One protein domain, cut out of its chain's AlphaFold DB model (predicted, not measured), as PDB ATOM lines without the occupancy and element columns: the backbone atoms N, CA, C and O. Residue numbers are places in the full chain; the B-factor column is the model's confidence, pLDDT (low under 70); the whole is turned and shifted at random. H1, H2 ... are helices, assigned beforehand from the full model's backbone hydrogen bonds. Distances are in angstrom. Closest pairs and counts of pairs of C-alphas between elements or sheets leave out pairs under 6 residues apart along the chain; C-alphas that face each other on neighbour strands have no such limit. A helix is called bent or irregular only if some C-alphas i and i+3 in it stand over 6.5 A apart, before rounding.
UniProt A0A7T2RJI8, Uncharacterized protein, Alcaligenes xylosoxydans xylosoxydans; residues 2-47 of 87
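This is residues 2 to 47 of the 87 residues of an uncharacterized protein of Alcaligenes xylosoxydans xylosoxydans (UniProt A0A7T2RJI8). Little of this domain is regular structure: two short helices, H1 and H2, lie side by side and run the same way, joined by a loop, and a long unnamed stretch, residues 33 to 47, follows H2. The printed part has 46 residues, with H1 then H2 along the chain and no named strand. It is all helix by class, though the named elements hold only 18 residues. It is compact, with a radius of gyration of the C-alphas of 10.3 A and spans of 28 by 24 by 16 A.

H1, residues 6 to 14, touches H2, residues 24 to 32; their closest C-alphas, those of Leu 10 and Ala 27, are 6.8 A apart. They run the same way at a shallow tilt of 24 degrees. Every O i to N i+4 pair is within hydrogen-bond range in H1, and 3 of 5 in H2.

H1 measures 12.5 A from C-alpha 6 at (144.468, 107.868, 170.302) to C-alpha 14. H2 measures 11.7 A, ending at C-alpha 32 at (161.222, 100.612, 169.899); it is irregular, with C-alphas 26 and 29 7.1 A apart.

The C-alphas farthest apart, those of Gly 34 and Pro 47, are 28.6 A apart. The printed part has no cut, and the link from H1 to H2 is short. Residues 2 to 3 have pLDDT under 70.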
ATOM      1  N   LEU A   2     137.894 109.453 160.862       61.94
ATOM      2  CA  LEU A   2     138.083 110.155 162.136       61.94
ATOM      3  C   LEU A   2     138.201 109.102 163.241       61.94
ATOM      4  O   LEU A   2     137.249 108.361 163.469       61.94
ATOM      5  N   TYR A   3     139.352 109.034 163.906       67.25
ATOM      6  CA  TYR A   3     139.544 108.194 165.088       67.25
ATOM      7  C   TYR A   3     139.256 109.034 166.330       67.25
ATOM      8  O   TYR A   3     139.809 110.122 166.479       67.25
ATOM      9  N   GLN A   4     138.360 108.556 167.193       70.69
ATOM     10  CA  GLN A   4     137.989 109.268 168.423       70.69
ATOM     11  C   GLN A   4     138.942 108.957 169.585       70.69
ATOM     12  O   GLN A   4     139.018 109.731 170.536       70.69
ATOM     13  N   ASP A   5     139.695 107.859 169.483       77.88
ATOM     14  CA  ASP A   5     140.660 107.419 170.483       77.88
ATOM     15  C   ASP A   5     142.082 107.385 169.898       77.88
ATOM     16  O   ASP A   5     142.308 106.948 168.763       77.88
ATOM     17  N   ALA A   6     143.059 107.836 170.688       78.25
ATOM     18  CA  ALA A   6     144.468 107.868 170.302       78.25
ATOM     19  C   ALA A   6     145.045 106.463 170.037       78.25
ATOM     20  O   ALA A   6     145.967 106.324 169.234       78.25
ATOM     21  N   SER A   7     144.499 105.427 170.678       82.50
ATOM     22  CA  SER A   7     144.870 104.026 170.451       82.50
ATOM     23  C   SER A   7     144.456 103.535 169.062       82.50
ATOM     24  O   SER A   7     145.253 102.899 168.376       82.50
ATOM     25  N   GLN A   8     143.258 103.897 168.592       85.00
ATOM     26  CA  GLN A   8     142.780 103.524 167.256       85.00
ATOM     27  C   GLN A   8     143.590 104.211 166.155       85.00
ATOM     28  O   GLN A   8     143.932 103.591 165.149       85.00
ATOM     29  N   GLN A   9     143.938 105.484 166.362       87.25
ATOM     30  CA  GLN A   9     144.796 106.223 165.439       87.25
ATOM     31  C   GLN A   9     146.204 105.613 165.355       87.25
ATOM     32  O   GLN A   9     146.775 105.541 164.267       87.25
ATOM     33  N   LEU A  10     146.760 105.169 166.489       89.00
ATOM     34  CA  LEU A  10     148.056 104.497 166.526       89.00
ATOM     35  C   LEU A  10     148.016 103.174 165.754       89.00
ATOM     36  O   LEU A  10     148.895 102.933 164.930       89.00
ATOM     37  N   GLN A  11     146.986 102.353 165.974       88.81
ATOM     38  CA  GLN A  11     146.851 101.071 165.283       88.81
ATOM     39  C   GLN A  11     146.734 101.252 163.766       88.81
ATOM     40  O   GLN A  11     147.409 100.561 163.015       88.81
ATOM     41  N   ALA A  12     145.967 102.241 163.302       89.06
ATOM     42  CA  ALA A  12     145.867 102.536 161.874       89.06
ATOM     43  C   ALA A  12     147.223 102.914 161.243       89.06
ATOM     44  O   ALA A  12     147.489 102.557 160.094       89.06
ATOM     45  N   ALA A  13     148.089 103.615 161.985       91.56
ATOM     46  CA  ALA A  13     149.447 103.913 161.535       91.56
ATOM     47  C   ALA A  13     150.325 102.649 161.482       91.56
ATOM     48  O   ALA A  13     151.072 102.479 160.521       91.56
ATOM     49  N   ILE A  14     150.202 101.754 162.470       91.12
ATOM     50  CA  ILE A  14     150.898 100.453 162.494       91.12
ATOM     51  C   ILE A  14     150.466  99.588 161.303       91.12
ATOM     52  O   ILE A  14     151.304  98.984 160.641       91.12
ATOM     53  N   ASP A  15     149.175  99.592 160.975       92.81
ATOM     54  CA  ASP A  15     148.601  98.833 159.857       92.81
ATOM     55  C   ASP A  15     148.938  99.437 158.475       92.81
ATOM     56  O   ASP A  15     148.450  98.963 157.447       92.81
ATOM     57  N   GLY A  16     149.741 100.506 158.420       90.06
ATOM     58  CA  GLY A  16     150.187 101.123 157.171       90.06
ATOM     59  C   GLY A  16     149.127 101.974 156.466       90.06
ATOM     60  O   GLY A  16     149.275 102.284 155.285       90.06
ATOM     61  N   GLN A  17     148.068 102.395 157.165       90.94
ATOM     62  CA  GLN A  17     147.004 103.223 156.578       90.94
ATOM     63  C   GLN A  17     147.441 104.680 156.333       90.94
ATOM     64  O   GLN A  17     146.697 105.456 155.730       90.94
ATOM     65  N   GLY A  18     148.638 105.072 156.789       89.25
ATOM     66  CA  GLY A  18     149.242 106.372 156.509       89.25
ATOM     67  C   GLY A  18     150.098 106.909 157.656       89.25
ATOM     68  O   GLY A  18     150.665 106.158 158.444       89.25
ATOM     69  N   VAL A  19     150.184 108.239 157.740       91.19
ATOM     70  CA  VAL A  19     150.942 108.968 158.770       91.19
ATOM     71  C   VAL A  19     149.991 109.513 159.836       91.19
ATOM     72  O   VAL A  19     148.983 110.136 159.506       91.19
ATOM     73  N   GLY A  20     150.325 109.323 161.116       89.31
ATOM     74  CA  GLY A  20     149.521 109.792 162.246       89.31
ATOM     75  C   GLY A  20     150.299 110.682 163.216       89.31
ATOM     76  O   GLY A  20     151.415 110.353 163.614       89.31
ATOM     77  N   LEU A  21     149.682 111.787 163.651       88.25
ATOM     78  CA  LEU A  21     150.123 112.508 164.845       88.25
ATOM     79  C   LEU A  21     149.642 111.740 166.078       88.25
ATOM     80  O   LEU A  21     148.444 111.677 166.339       88.25
ATOM     81  N   VAL A  22     150.574 111.166 166.827       88.38
ATOM     82  CA  VAL A  22     150.284 110.259 167.943       88.38
ATOM     83  C   VAL A  22     150.837 110.793 169.256       88.38
ATOM     84  O   VAL A  22     151.799 111.564 169.293       88.38
ATOM     85  N   ARG A  23     150.241 110.358 170.370       86.75
ATOM     86  CA  ARG A  23     150.808 110.613 171.697       86.75
ATOM     87  C   ARG A  23     152.076 109.790 171.849       86.75
ATOM     88  O   ARG A  23     152.054 108.575 171.665       86.75
ATOM     89  N   ARG A  24     153.163 110.447 172.253       81.31
ATOM     90  CA  ARG A  24     154.465 109.788 172.440       81.31
ATOM     91  C   ARG A  24     154.393 108.600 173.383       81.31
ATOM     92  O   ARG A  24     155.027 107.586 173.121       81.31
ATOM     93  N   SER A  25     153.580 108.717 174.429       83.56
ATOM     94  CA  SER A  25     153.420 107.654 175.411       83.56
ATOM     95  C   SER A  25     152.798 106.379 174.883       83.56
ATOM     96  O   SER A  25     153.091 105.313 175.405       83.56
ATOM     97  N   LEU A  26     152.003 106.473 173.823       85.94
ATOM     98  CA  LEU A  26     151.399 105.307 173.194       85.94
ATOM     99  C   LEU A  26     152.292 104.750 172.081       85.94
ATOM    100  O   LEU A  26     152.380 103.543 171.905       85.94
ATOM    101  N   ALA A  27     152.980 105.624 171.343       88.81
ATOM    102  CA  ALA A  27     153.752 105.225 170.170       88.81
ATOM    103  C   ALA A  27     155.133 104.642 170.486       88.81
ATOM    104  O   ALA A  27     155.713 103.979 169.633       88.81
ATOM    105  N   MET A  28     155.679 104.896 171.677       85.25
ATOM    106  CA  MET A  28     157.060 104.525 171.991       85.25
ATOM    107  C   MET A  28     157.342 103.047 171.827       85.25
ATOM    108  O   MET A  28     158.329 102.707 171.188       85.25
ATOM    109  N   GLN A  29     156.490 102.189 172.384       86.25
ATOM    110  CA  GLN A  29     156.726 100.755 172.319       86.25
ATOM    111  C   GLN A  29     156.772 100.291 170.858       86.25
ATOM    112  O   GLN A  29     157.742  99.677 170.437       86.25
ATOM    113  N   ALA A  30     155.813 100.738 170.045       88.56
ATOM    114  CA  ALA A  30     155.785 100.450 168.614       88.56
ATOM    115  C   ALA A  30     156.997 101.022 167.846       88.56
ATOM    116  O   ALA A  30     157.416 100.439 166.848       88.56
ATOM    117  N   ILE A  31     157.584 102.141 168.287       88.81
ATOM    118  CA  ILE A  31     158.822 102.683 167.703       88.81
ATOM    119  C   ILE A  31     160.041 101.848 168.116       88.81
ATOM    120  O   ILE A  31     160.890 101.549 167.276       88.81
ATOM    121  N   LEU A  32     160.140 101.462 169.390       86.62
ATOM    122  CA  LEU A  32     161.222 100.612 169.899       86.62
ATOM    123  C   LEU A  32     161.216  99.233 169.234       86.62
ATOM    124  O   LEU A  32     162.280  98.731 168.875       86.62
ATOM    125  N   ASP A  33     160.026  98.680 169.012       90.19
ATOM    126  CA  ASP A  33     159.812  97.387 168.363       90.19
ATOM    127  C   ASP A  33     159.961  97.457 166.831       90.19
ATOM    128  O   ASP A  33     159.844  96.445 166.141       90.19
ATOM    129  N   GLY A  34     160.216  98.648 166.272       90.06
ATOM    130  CA  GLY A  34     160.414  98.862 164.836       90.06
ATOM    131  C   GLY A  34     159.137  98.795 163.993       90.06
ATOM    132  O   GLY A  34     159.217  98.818 162.768       90.06
ATOM    133  N   GLN A  35     157.960  98.736 164.621       92.25
ATOM    134  CA  GLN A  35     156.665  98.755 163.932       92.25
ATOM    135  C   GLN A  35     156.314 100.147 163.397       92.25
ATOM    136  O   GLN A  35     155.601 100.275 162.405       92.25
ATOM    137  N   LEU A  36     156.811 101.197 164.051       91.94
ATOM    138  CA  LEU A  36     156.655 102.583 163.628       91.94
ATOM    139  C   LEU A  36     158.011 103.270 163.520       91.94
ATOM    140  O   LEU A  36     158.927 103.020 164.296       91.94
ATOM    141  N   THR A  37     158.121 104.208 162.584       91.38
ATOM    142  CA  THR A  37     159.287 105.086 162.456       91.38
ATOM    143  C   THR A  37     158.858 106.538 162.621       91.38
ATOM    144  O   THR A  37     157.901 106.995 161.994       91.38
ATOM    145  N   ARG A  38     159.571 107.287 163.470       89.00
ATOM    146  CA  ARG A  38     159.358 108.729 163.636       89.00
ATOM    147  C   ARG A  38     159.818 109.455 162.371       89.00
ATOM    148  O   ARG A  38     161.006 109.489 162.082       89.00
ATOM    149  N   LEU A  39     158.881 110.071 161.652       88.31
ATOM    150  CA  LEU A  39     159.180 110.752 160.385       88.31
ATOM    151  C   LEU A  39     159.826 112.132 160.565       88.31
ATOM    152  O   LEU A  39     160.674 112.520 159.770       88.31
ATOM    153  N   PHE A  40     159.424 112.882 161.598       86.06
ATOM    154  CA  PHE A  40     159.863 114.266 161.807       86.06
ATOM    155  C   PHE A  40     160.250 114.526 163.260       86.06
ATOM    156  O   PHE A  40     159.623 114.009 164.192       86.06
ATOM    157  N   ASN A  41     161.213 115.425 163.467       84.19
ATOM    158  CA  ASN A  41     161.539 115.956 164.790       84.19
ATOM    159  C   ASN A  41     160.633 117.147 165.169       84.19
ATOM    160  O   ASN A  41     161.109 118.206 165.562       84.19
ATOM    161  N   VAL A  42     159.317 116.992 164.977       85.00
ATOM    162  CA  VAL A  42     158.311 118.016 165.300       85.00
ATOM    163  C   VAL A  42     157.526 117.576 166.523       85.00
ATOM    164  O   VAL A  42     157.116 116.421 166.642       85.00
ATOM    165  N   GLU A  43     157.340 118.511 167.445       82.06
ATOM    166  CA  GLU A  43     156.787 118.265 168.764       82.06
ATOM    167  C   GLU A  43     155.770 119.348 169.102       82.06
ATOM    168  O   GLU A  43     156.088 120.533 169.066       82.06
ATOM    169  N   VAL A  44     154.542 118.942 169.428       84.12
ATOM    170  CA  VAL A  44     153.491 119.862 169.879       84.12
ATOM    171  C   VAL A  44     153.261 119.631 171.372       84.12
ATOM    172  O   VAL A  44     152.975 118.490 171.756       84.12
ATOM    173  N   PRO A  45     153.403 120.658 172.231       82.56
ATOM    174  CA  PRO A  45     153.103 120.519 173.648       82.56
ATOM    175  C   PRO A  45     151.618 120.194 173.839       82.56
ATOM    176  O   PRO A  45     150.743 120.805 173.227       82.56
ATOM    177  N   SER A  46     151.334 119.214 174.696       80.38
ATOM    178  CA  SER A  46     149.960 118.894 175.082       80.38
ATOM    179  C   SER A  46     149.388 120.041 175.923       80.38
ATOM    180  O   SER A  46     150.040 120.445 176.886       80.38
ATOM    181  N   PRO A  47     148.163 120.524 175.646       81.81
ATOM    182  CA  PRO A  47     147.489 121.484 176.521       81.81
ATOM    183  C   PRO A  47     146.995 120.841 177.830       81.81
ATOM    184  O   PRO A  47     146.570 121.543 178.742       81.81
TER     185      PRO A  47